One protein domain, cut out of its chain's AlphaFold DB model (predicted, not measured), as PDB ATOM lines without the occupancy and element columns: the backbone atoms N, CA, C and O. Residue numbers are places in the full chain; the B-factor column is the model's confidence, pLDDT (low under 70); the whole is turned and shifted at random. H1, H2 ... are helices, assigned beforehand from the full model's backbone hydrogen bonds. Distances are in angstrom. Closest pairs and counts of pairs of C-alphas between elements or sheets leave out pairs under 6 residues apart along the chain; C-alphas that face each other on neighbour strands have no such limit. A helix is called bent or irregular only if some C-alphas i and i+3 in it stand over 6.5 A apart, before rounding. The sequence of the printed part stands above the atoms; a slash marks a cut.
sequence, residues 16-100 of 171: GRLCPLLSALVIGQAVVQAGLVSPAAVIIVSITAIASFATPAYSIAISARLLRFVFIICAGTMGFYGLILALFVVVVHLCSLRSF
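What this domain is: This is residues 16 to 100 of the 171 residues of the protein "Spore germination protein KA" of Peribacillus simplex (UniProt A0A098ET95). Four helical rods run back and forth in a flat, open zigzag like a W: H1, H2, then H3a and H3b, the arms of one bent helix. 85 residues are printed, with three named helices in the order H1, H2, H3 and no named strand: all helix. The whole is loose, with a radius of gyration of the C-alphas of 16.4 A and spans of 47 by 33 by 15 A.

Where its parts are: H1, residues 16 to 33, begins at C-alpha 16 (404.278, 575.938, 406.350) and measures 26.7 A; it is irregular, with C-alphas 17 and 20 7.0 A apart. H2 is residues 39 to 52. H3, residues 58 to 96, was assigned as one helix by its hydrogen bonds but is bent: C-alphas 77 and 80 are 9.5 A apart. Arm H3a, residues 58 to 77, measures 29.3 A; arm H3b, residues 80 to 96, ends at C-alpha 96 (362.264, 592.823, 388.979).

How they stand to each other: H1 and H2 are close but not clearly touching, closest at the C-alphas of Val 32 and Pro 39, 6.1 A, at a steep tilt of 38 degrees, opposite ways. H2 and H3a are likewise close but not clearly touching, closest at the C-alphas of Ser 52 and Ala 61, 7.0 A. H3a touches H3b with residues 70 to 76 alone, closest at the C-alphas of Cys 74 and Gly 82, 4.9 A. H1 is apart from both arms. Every O i to N i+4 pair is within hydrogen-bond range in H2, H3a and H3b, and 12 of 14 in H1.

The domain as a whole: The two C-alphas farthest apart, those of Gln 33 and Phe 100, are 49.2 A apart. The printed part has no cut, and both links are tight. Residues 95 to 100 have pLDDT under 70.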
ATOM      1  N   GLY A  16     405.549 576.228 407.027       75.94
ATOM      2  CA  GLY A  16     404.278 575.938 406.350       75.94
ATOM      3  C   GLY A  16     403.131 576.872 406.758       75.94
ATOM      4  O   GLY A  16     402.267 577.179 405.941       75.94
ATOM      5  N   ARG A  17     403.144 577.380 408.000       81.69
ATOM      6  CA  ARG A  17     402.161 578.368 408.480       81.69
ATOM      7  C   ARG A  17     402.428 579.765 407.908       81.69
ATOM      8  O   ARG A  17     401.485 580.530 407.736       81.69
ATOM      9  N   LEU A  18     403.688 580.089 407.616       86.25
ATOM     10  CA  LEU A  18     404.114 581.410 407.146       86.25
ATOM     11  C   LEU A  18     404.023 581.575 405.620       86.25
ATOM     12  O   LEU A  18     403.810 582.694 405.163       86.25
ATOM     13  N   CYS A  19     404.124 580.501 404.826       88.06
ATOM     14  CA  CYS A  19     404.096 580.595 403.357       88.06
ATOM     15  C   CYS A  19     402.892 581.382 402.791       88.06
ATOM     16  O   CYS A  19     403.121 582.291 401.994       88.06
ATOM     17  N   PRO A  20     401.626 581.136 403.199       91.19
ATOM     18  CA  PRO A  20     400.486 581.892 402.664       91.19
ATOM     19  C   PRO A  20     400.517 583.383 403.033       91.19
ATOM     20  O   PRO A  20     400.097 584.226 402.241       91.19
ATOM     21  N   LEU A  21     401.039 583.710 404.221       91.56
ATOM     22  CA  LEU A  21     401.177 585.085 404.710       91.56
ATOM     23  C   LEU A  21     402.233 585.857 403.910       91.56
ATOM     24  O   LEU A  21     401.981 586.982 403.483       91.56
ATOM     25  N   LEU A  22     403.394 585.240 403.671       92.12
ATOM     26  CA  LEU A  22     404.490 585.852 402.916       92.12
ATOM     27  C   LEU A  22     404.110 586.080 401.449       92.12
ATOM     28  O   LEU A  22     404.383 587.153 400.915       92.12
ATOM     29  N   SER A  23     403.418 585.124 400.819       92.62
ATOM     30  CA  SER A  23     402.949 585.264 399.435       92.62
ATOM     31  C   SER A  23     401.991 586.443 399.267       92.62
ATOM     32  O   SER A  23     402.157 587.248 398.353       92.62
ATOM     33  N   ALA A  24     401.013 586.584 400.165       90.94
ATOM     34  CA  ALA A  24     400.058 587.689 400.109       90.94
ATOM     35  C   ALA A  24     400.731 589.052 400.359       90.94
ATOM     36  O   ALA A  24     400.429 590.023 399.664       90.94
ATOM     37  N   LEU A  25     401.664 589.122 401.318       93.06
ATOM     38  CA  LEU A  25     402.364 590.360 401.668       93.06
ATOM     39  C   LEU A  25     403.295 590.840 400.546       93.06
ATOM     40  O   LEU A  25     403.220 592.004 400.156       93.06
ATOM     41  N   VAL A  26     404.155 589.962 400.017       93.81
ATOM     42  CA  VAL A  26     405.149 590.327 398.992       93.81
ATOM     43  C   VAL A  26     404.468 590.752 397.691       93.81
ATOM     44  O   VAL A  26     404.833 591.783 397.127       93.81
ATOM     45  N   ILE A  27     403.436 590.023 397.249       94.25
ATOM     46  CA  ILE A  27     402.651 590.405 396.065       94.25
ATOM     47  C   ILE A  27     401.956 591.751 396.304       94.25
ATOM     48  O   ILE A  27     402.003 592.622 395.439       94.25
ATOM     49  N   GLY A  28     401.363 591.958 397.486       92.44
ATOM     50  CA  GLY A  28     400.708 593.220 397.832       92.44
ATOM     51  C   GLY A  28     401.660 594.418 397.786       92.44
ATOM     52  O   GLY A  28     401.319 595.450 397.212       92.44
ATOM     53  N   GLN A  29     402.870 594.271 398.332       93.62
ATOM     54  CA  GLN A  29     403.896 595.317 398.282       93.62
ATOM     55  C   GLN A  29     404.366 595.591 396.850       93.62
ATOM     56  O   GLN A  29     404.411 596.751 396.442       93.62
ATOM     57  N   ALA A  30     404.649 594.544 396.071       95.00
ATOM     58  CA  ALA A  30     405.117 594.684 394.694       95.00
ATOM     59  C   ALA A  30     404.085 595.384 393.793       95.00
ATOM     60  O   ALA A  30     404.449 596.246 393.001       95.00
ATOM     61  N   VAL A  31     402.794 595.069 393.944       94.31
ATOM     62  CA  VAL A  31     401.700 595.694 393.175       94.31
ATOM     63  C   VAL A  31     401.596 597.195 393.453       94.31
ATOM     64  O   VAL A  31     401.398 597.979 392.522       94.31
ATOM     65  N   VAL A  32     401.748 597.600 394.717       94.69
ATOM     66  CA  VAL A  32     401.703 599.015 395.110       94.69
ATOM     67  C   VAL A  32     402.963 599.751 394.649       94.69
ATOM     68  O   VAL A  32     402.861 600.855 394.118       94.69
ATOM     69  N   GLN A  33     404.141 599.139 394.790       94.88
ATOM     70  CA  GLN A  33     405.411 599.722 394.338       94.88
ATOM     71  C   GLN A  33     405.494 599.858 392.814       94.88
ATOM     72  O   GLN A  33     406.013 600.852 392.318       94.88
ATOM     73  N   ALA A  34     404.949 598.893 392.069       95.38
ATOM     74  CA  ALA A  34     404.877 598.938 390.610       95.38
ATOM     75  C   ALA A  34     403.829 599.938 390.084       95.38
ATOM     76  O   ALA A  34     403.711 600.115 388.875       95.38
ATOM     77  N   GLY A  35     403.038 600.564 390.964       90.62
ATOM     78  CA  GLY A  35     402.001 601.520 390.574       90.62
ATOM     79  C   GLY A  35     400.805 600.891 389.854       90.62
ATOM     80  O   GLY A  35     400.006 601.615 389.266       90.62
ATOM     81  N   LEU A  36     400.650 599.562 389.907       91.12
ATOM     82  CA  LEU A  36     399.524 598.867 389.273       91.12
ATOM     83  C   LEU A  36     398.191 599.196 389.957       91.12
ATOM     84  O   LEU A  36     397.145 599.196 389.311       91.12
ATOM     85  N   VAL A  37     398.216 599.463 391.267       89.88
ATOM     86  CA  VAL A  37     397.034 599.807 392.068       89.88
ATOM     87  C   VAL A  37     397.408 600.860 393.116       89.88
ATOM     88  O   VAL A  37     398.462 600.776 393.742       89.88
ATOM     89  N   SER A  38     396.526 601.839 393.346       92.19
ATOM     90  CA  SER A  38     396.704 602.859 394.391       92.19
ATOM     91  C   SER A  38     396.680 602.245 395.806       92.19
ATOM     92  O   SER A  38     395.799 601.422 396.081       92.19
ATOM     93  N   PRO A  39     397.553 602.683 396.744       92.62
ATOM     94  CA  PRO A  39     397.527 602.230 398.140       92.62
ATOM     95  C   PRO A  39     396.144 602.357 398.794       92.62
ATOM     96  O   PRO A  39     395.704 601.463 399.517       92.62
ATOM     97  N   ALA A  40     395.420 603.442 398.496       92.75
ATOM     98  CA  ALA A  40     394.082 603.680 399.032       92.75
ATOM     99  C   ALA A  40     393.067 602.628 398.549       92.75
ATOM    100  O   ALA A  40     392.245 602.150 399.329       92.75
ATOM    101  N   ALA A  41     393.154 602.220 397.279       90.25
ATOM    102  CA  ALA A  41     392.274 601.198 396.719       90.25
ATOM    103  C   ALA A  41     392.514 599.821 397.364       90.25
ATOM    104  O   ALA A  41     391.552 599.112 397.662       90.25
ATOM    105  N   VAL A  42     393.774 599.467 397.654       91.00
ATOM    106  CA  VAL A  42     394.120 598.211 398.345       91.00
ATOM    107  C   VAL A  42     393.479 598.155 399.736       91.00
ATOM    108  O   VAL A  42     392.852 597.153 400.075       91.00
ATOM    109  N   ILE A  43     393.548 599.247 400.507       92.88
ATOM    110  CA  ILE A  43     392.949 599.332 401.851       92.88
ATOM    111  C   ILE A  43     391.434 599.071 401.801       92.88
ATOM    112  O   ILE A  43     390.916 598.250 402.562       92.88
ATOM    113  N   ILE A  44     390.721 599.724 400.878       91.94
ATOM    114  CA  ILE A  44     389.261 599.587 400.739       91.94
ATOM    115  C   ILE A  44     388.878 598.142 400.385       91.94
ATOM    116  O   ILE A  44     387.941 597.579 400.964       91.94
ATOM    117  N   VAL A  45     389.617 597.512 399.464       88.94
ATOM    118  CA  VAL A  45     389.368 596.124 399.047       88.94
ATOM    119  C   VAL A  45     389.644 595.144 400.191       88.94
ATOM    120  O   VAL A  45     388.839 594.236 400.407       88.94
ATOM    121  N   SER A  46     390.711 595.341 400.973       91.94
ATOM    122  CA  SER A  46     391.032 594.495 402.130       91.94
ATOM    123  C   SER A  46     389.953 594.542 403.212       91.94
ATOM    124  O   SER A  46     389.499 593.489 403.661       91.94
ATOM    125  N   ILE A  47     389.482 595.736 403.591       93.38
ATOM    126  CA  ILE A  47     388.389 595.893 404.571       93.38
ATOM    127  C   ILE A  47     387.129 595.182 404.070       93.38
ATOM    128  O   ILE A  47     386.488 594.424 404.800       93.38
ATOM    129  N   THR A  48     386.810 595.373 402.791       89.44
ATOM    130  CA  THR A  48     385.653 594.754 402.142       89.44
ATOM    131  C   THR A  48     385.749 593.224 402.114       89.44
ATOM    132  O   THR A  48     384.747 592.533 402.320       89.44
ATOM    133  N   ALA A  49     386.943 592.676 401.873       87.00
ATOM    134  CA  ALA A  49     387.190 591.238 401.885       87.00
ATOM    135  C   ALA A  49     387.022 590.646 403.293       87.00
ATOM    136  O   ALA A  49     386.339 589.633 403.441       87.00
ATOM    137  N   ILE A  50     387.566 591.309 404.320       91.00
ATOM    138  CA  ILE A  50     387.425 590.894 405.724       91.00
ATOM    139  C   ILE A  50     385.951 590.923 406.146       91.00
ATOM    140  O   ILE A  50     385.444 589.937 406.680       91.00
ATOM    141  N   ALA A  51     385.233 592.002 405.827       88.88
ATOM    142  CA  ALA A  51     383.802 592.118 406.109       88.88
ATOM    143  C   ALA A  51     382.982 591.010 405.425       88.88
ATOM    144  O   ALA A  51     382.016 590.503 405.992       88.88
ATOM    145  N   SER A  52     383.390 590.575 404.228       83.94
ATOM    146  CA  SER A  52     382.712 589.492 403.513       83.94
ATOM    147  C   SER A  52     382.827 588.129 404.206       83.94
ATOM    148  O   SER A  52     382.005 587.263 403.909       83.94
ATOM    149  N   PHE A  53     383.801 587.922 405.101       83.38
ATOM    150  CA  PHE A  53     383.907 586.696 405.900       83.38
ATOM    151  C   PHE A  53     382.933 586.664 407.086       83.38
ATOM    152  O   PHE A  53     382.683 585.589 407.625       83.38
ATOM    153  N   ALA A  54     382.344 587.801 407.475       87.12
ATOM    154  CA  ALA A  54     381.349 587.859 408.548       87.12
ATOM    155  C   ALA A  54     379.945 587.398 408.105       87.12
ATOM    156  O   ALA A  54     379.095 587.122 408.949       87.12
ATOM    157  N   THR A  55     379.682 587.311 406.796       81.25
ATOM    158  CA  THR A  55     378.370 586.934 406.250       81.25
ATOM    159  C   THR A  55     378.224 585.406 406.170       81.25
ATOM    160  O   THR A  55     378.877 584.792 405.326       81.25
ATOM    161  N   PRO A  56     377.326 584.763 406.949       76.31
ATOM    162  CA  PRO A  56     377.132 583.306 406.909       76.31
ATOM    163  C   PRO A  56     376.341 582.823 405.674       76.31
ATOM    164  O   PRO A  56     376.234 581.625 405.425       76.31
ATOM    165  N   ALA A  57     375.768 583.741 404.886       80.75
ATOM    166  CA  ALA A  57     374.967 583.432 403.703       80.75
ATOM    167  C   ALA A  57     375.843 583.254 402.447       80.75
ATOM    168  O   ALA A  57     376.079 584.199 401.689       80.75
ATOM    169  N   TYR A  58     376.300 582.022 402.206       77.88
ATOM    170  CA  TYR A  58     377.204 581.686 401.096       77.88
ATOM    171  C   TYR A  58     376.634 582.022 399.702       77.88
ATOM    172  O   TYR A  58     377.351 582.534 398.842       77.88
ATOM    173  N   SER A  59     375.332 581.804 399.487       79.50
ATOM    174  CA  SER A  59     374.638 582.102 398.221       79.50
ATOM    175  C   SER A  59     374.614 583.597 397.881       79.50
ATOM    176  O   SER A  59     374.733 583.987 396.718       79.50
ATOM    177  N   ILE A  60     374.519 584.459 398.891       78.75
ATOM    178  CA  ILE A  60     374.582 585.911 398.706       78.75
ATOM    179  C   ILE A  60     376.036 586.363 398.538       78.75
ATOM    180  O   ILE A  60     376.323 587.207 397.691       78.75
ATOM    181  N   ALA A  61     376.972 585.757 399.274       81.25
ATOM    182  CA  ALA A  61     378.393 586.079 399.178       81.25
ATOM    183  C   ALA A  61     378.984 585.770 397.789       81.25
ATOM    184  O   ALA A  61     379.736 586.586 397.249       81.25
ATOM    185  N   ILE A  62     378.628 584.627 397.186       83.56
ATOM    186  CA  ILE A  62     379.091 584.271 395.834       83.56
ATOM    187  C   ILE A  62     378.524 585.241 394.786       83.56
ATOM    188  O   ILE A  62     379.262 585.731 393.931       83.56
ATOM    189  N   SER A  63     377.246 585.607 394.921       84.75
ATOM    190  CA  SER A  63     376.564 586.554 394.033       84.75
ATOM    191  C   SER A  63     377.182 587.953 394.126       84.75
ATOM    192  O   SER A  63     377.494 588.568 393.107       84.75
ATOM    193  N   ALA A  64     377.462 588.431 395.342       83.62
ATOM    194  CA  ALA A  64     378.123 589.716 395.572       83.62
ATOM    195  C   ALA A  64     379.552 589.762 394.999       83.62
ATOM    196  O   ALA A  64     380.011 590.817 394.554       83.62
ATOM    197  N   ARG A  65     380.265 588.628 394.985       84.81
ATOM    198  CA  ARG A  65     381.609 588.527 394.398       84.81
ATOM    199  C   ARG A  65     381.574 588.638 392.873       84.81
ATOM    200  O   ARG A  65     382.365 589.396 392.322       84.81
ATOM    201  N   LEU A  66     380.641 587.948 392.213       87.31
ATOM    202  CA  LEU A  66     380.434 588.064 390.761       87.31
ATOM    203  C   LEU A  66     380.053 589.492 390.362       87.31
ATOM    204  O   LEU A  66     380.637 590.063 389.446       87.31
ATOM    205  N   LEU A  67     379.132 590.092 391.113       87.44
ATOM    206  CA  LEU A  67     378.663 591.451 390.885       87.44
ATOM    207  C   LEU A  67     379.809 592.471 391.007       87.44
ATOM    208  O   LEU A  67     379.952 593.325 390.136       87.44
ATOM    209  N   ARG A  68     380.706 592.333 391.998       87.62
ATOM    210  CA  ARG A  68     381.914 593.178 392.101       87.62
ATOM    211  C   ARG A  68     382.798 593.122 390.857       87.62
ATOM    212  O   ARG A  68     383.272 594.172 390.437       87.62
ATOM    213  N   PHE A  69     383.014 591.948 390.266       87.75
ATOM    214  CA  PHE A  69     383.815 591.848 389.041       87.75
ATOM    215  C   PHE A  69     383.170 592.602 387.876       87.75
ATOM    216  O   PHE A  69     383.868 593.318 387.165       87.75
ATOM    217  N   VAL A  70     381.842 592.526 387.735       89.12
ATOM    218  CA  VAL A  70     381.103 593.301 386.725       89.12
ATOM    219  C   VAL A  70     381.291 594.803 386.950       89.12
ATOM    220  O   VAL A  70     381.652 595.519 386.019       89.12
ATOM    221  N   PHE A  71     381.136 595.279 388.189       90.00
ATOM    222  CA  PHE A  71     381.352 596.691 388.518       90.00
ATOM    223  C   PHE A  71     382.783 597.155 388.246       90.00
ATOM    224  O   PHE A  71     382.963 598.252 387.728       90.00
ATOM    225  N   ILE A  72     383.794 596.337 388.557       89.12
ATOM    226  CA  ILE A  72     385.204 596.664 388.296       89.12
ATOM    227  C   ILE A  72     385.467 596.771 386.791       89.12
ATOM    228  O   ILE A  72     386.139 597.704 386.367       89.12
ATOM    229  N   ILE A  73     384.917 595.862 385.981       91.00
ATOM    230  CA  ILE A  73     385.087 595.896 384.522       91.00
ATOM    231  C   ILE A  73     384.392 597.130 383.933       91.00
ATOM    232  O   ILE A  73     385.019 597.877 383.185       91.00
ATOM    233  N   CYS A  74     383.137 597.396 384.308       90.25
ATOM    234  CA  CYS A  74     382.399 598.573 383.834       90.25
ATOM    235  C   CYS A  74     383.050 599.893 384.278       90.25
ATOM    236  O   CYS A  74     383.137 600.835 383.490       90.25
ATOM    237  N   ALA A  75     383.525 599.967 385.524       90.06
ATOM    238  CA  ALA A  75     384.233 601.140 386.029       90.06
ATOM    239  C   ALA A  75     385.630 601.291 385.404       90.06
ATOM    240  O   ALA A  75     386.095 602.410 385.218       90.06
ATOM    241  N   GLY A  76     386.292 600.189 385.051       89.19
ATOM    242  CA  GLY A  76     387.594 600.204 384.386       89.19
ATOM    243  C   GLY A  76     387.527 600.693 382.938       89.19
ATOM    244  O   GLY A  76     388.437 601.391 382.499       89.19
ATOM    245  N   THR A  77     386.458 600.371 382.200       92.25
ATOM    246  CA  THR A  77     386.315 600.762 380.784       92.25
ATOM    247  C   THR A  77     385.688 602.141 380.587       92.25
ATOM    248  O   THR A  77     386.108 602.871 379.693       92.25
ATOM    249  N   MET A  78     384.694 602.516 381.402       88.69
ATOM    250  CA  MET A  78     383.928 603.769 381.256       88.69
ATOM    251  C   MET A  78     384.034 604.704 382.476       88.69
ATOM    252  O   MET A  78     383.333 605.715 382.550       88.69
ATOM    253  N   GLY A  79     384.880 604.390 383.461       89.88
ATOM    254  CA  GLY A  79     385.071 605.217 384.654       89.88
ATOM    255  C   GLY A  79     383.829 605.298 385.549       89.88
ATOM    256  O   GLY A  79     383.044 604.356 385.680       89.88
ATOM    257  N   PHE A  80     383.619 606.468 386.157       88.38
ATOM    258  CA  PHE A  80     382.475 606.730 387.040       88.38
ATOM    259  C   PHE A  80     381.120 606.606 386.324       88.38
ATOM    260  O   PHE A  80     380.131 606.193 386.928       88.38
ATOM    261  N   TYR A  81     381.078 606.892 385.021       90.56
ATOM    262  CA  TYR A  81     379.872 606.729 384.212       90.56
ATOM    263  C   TYR A  81     379.442 605.257 384.122       90.56
ATOM    264  O   TYR A  81     378.273 604.935 384.343       90.56
ATOM    265  N   GLY A  82     380.398 604.349 383.896       88.88
ATOM    266  CA  GLY A  82     380.150 602.904 383.899       88.88
ATOM    267  C   GLY A  82     379.683 602.384 385.257       88.88
ATOM    268  O   GLY A  82     378.810 601.519 385.315       88.88
ATOM    269  N   LEU A  83     380.202 602.954 386.351       90.12
ATOM    270  CA  LEU A  83     379.762 602.630 387.710       90.12
ATOM    271  C   LEU A  83     378.286 602.997 387.929       90.12
ATOM    272  O   LEU A  83     377.521 602.164 388.415       90.12
ATOM    273  N   ILE A  84     377.878 604.214 387.549       92.06
ATOM    274  CA  ILE A  84     376.490 604.677 387.688       92.06
ATOM    275  C   ILE A  84     375.546 603.820 386.840       92.06
ATOM    276  O   ILE A  84     374.517 603.369 387.344       92.06
ATOM    277  N   LEU A  85     375.891 603.552 385.577       91.12
ATOM    278  CA  LEU A  85     375.059 602.723 384.702       91.12
ATOM    279  C   LEU A  85     374.916 601.290 385.221       91.12
ATOM    280  O   LEU A  85     373.797 600.783 385.302       91.12
ATOM    281  N   ALA A  86     376.019 600.652 385.621       88.50
ATOM    282  CA  ALA A  86     375.975 599.317 386.213       88.50
ATOM    283  C   ALA A  86     375.115 599.300 387.488       88.50
ATOM    284  O   ALA A  86     374.367 598.350 387.720       88.50
ATOM    285  N   LEU A  87     375.157 600.376 388.281       87.75
ATOM    286  CA  LEU A  87     374.340 600.519 389.483       87.75
ATOM    287  C   LEU A  87     372.853 600.607 389.131       87.75
ATOM    288  O   LEU A  87     372.059 599.874 389.718       87.75
ATOM    289  N   PHE A  88     372.474 601.420 388.141       88.00
ATOM    290  CA  PHE A  88     371.090 601.497 387.661       88.00
ATOM    291  C   PHE A  88     370.571 600.149 387.159       88.00
ATOM    292  O   PHE A  88     369.478 599.735 387.545       88.00
ATOM    293  N   VAL A  89     371.357 599.439 386.347       86.50
ATOM    294  CA  VAL A  89     370.982 598.115 385.824       86.50
ATOM    295  C   VAL A  89     370.743 597.127 386.963       86.50
ATOM    296  O   VAL A  89     369.741 596.413 386.963       86.50
ATOM    297  N   VAL A  90     371.621 597.117 387.968       83.75
ATOM    298  CA  VAL A  90     371.478 596.248 389.142       83.75
ATOM    299  C   VAL A  90     370.242 596.616 389.959       83.75
ATOM    300  O   VAL A  90     369.483 595.724 390.326       83.75
ATOM    301  N   VAL A  91     369.984 597.902 390.206       80.88
ATOM    302  CA  VAL A  91     368.786 598.347 390.941       80.88
ATOM    303  C   VAL A  91     367.506 597.924 390.215       80.88
ATOM    304  O   VAL A  91     366.616 597.345 390.835       80.88
ATOM    305  N   VAL A  92     367.426 598.134 388.899       80.50
ATOM    306  CA  VAL A  92     366.273 597.705 388.090       80.50
ATOM    307  C   VAL A  92     366.113 596.183 388.124       80.50
ATOM    308  O   VAL A  92     364.999 595.682 388.296       80.50
ATOM    309  N   HIS A  93     367.214 595.437 388.026       80.06
ATOM    310  CA  HIS A  93     367.190 593.978 388.113       80.06
ATOM    311  C   HIS A  93     366.681 593.490 389.479       80.06
ATOM    312  O   HIS A  93     365.846 592.588 389.542       80.06
ATOM    313  N   LEU A  94     367.104 594.131 390.572       73.06
ATOM    314  CA  LEU A  94     366.638 593.832 391.928       73.06
ATOM    315  C   LEU A  94     365.151 594.160 392.128       73.06
ATOM    316  O   LEU A  94     364.455 593.400 392.798       73.06
ATOM    317  N   CYS A  95     364.645 595.240 391.523       66.38
ATOM    318  CA  CYS A  95     363.214 595.562 391.521       66.38
ATOM    319  C   CYS A  95     362.375 594.507 390.784       66.38
ATOM    320  O   CYS A  95     361.235 594.249 391.170       66.38
ATOM    321  N   SER A  96     362.935 593.882 389.742       62.56
ATOM    322  CA  SER A  96     362.264 592.823 388.979       62.56
ATOM    323  C   SER A  96     362.320 591.452 389.669       62.56
ATOM    324  O   SER A  96     361.500 590.582 389.364       62.56
ATOM    325  N   LEU A  97     363.270 591.234 390.583       62.00
ATOM    326  CA  LEU A  97     363.408 589.986 391.330       62.00
ATOM    327  C   LEU A  97     362.403 589.941 392.493       62.00
ATOM    328  O   LEU A  97     362.534 590.622 393.513       62.00
ATOM    329  N   ARG A  98     361.384 589.090 392.354       55.22
ATOM    330  CA  ARG A  98     360.386 588.817 393.397       55.22
ATOM    331  C   ARG A  98     360.888 587.695 394.315       55.22
ATOM    332  O   ARG A  98     361.066 586.570 393.858       55.22
ATOM    333  N   SER A  99     361.088 587.965 395.607       51.47
ATOM    334  CA  SER A  99     361.466 586.955 396.609       51.47
ATOM    335  C   SER A  99     360.236 586.526 397.408       51.47
ATOM    336  O   SER A  99     359.621 587.348 398.079       51.47
ATOM    337  N   PHE A 100     359.823 585.257 397.293       46.06
ATOM    338  CA  PHE A 100     358.657 584.697 398.005       46.06
ATOM    339  C   PHE A 100     357.396 585.586 397.959       46.06
ATOM    340  O   PHE A 100     356.700 585.772 398.953       46.06
TER     341      PHE A 100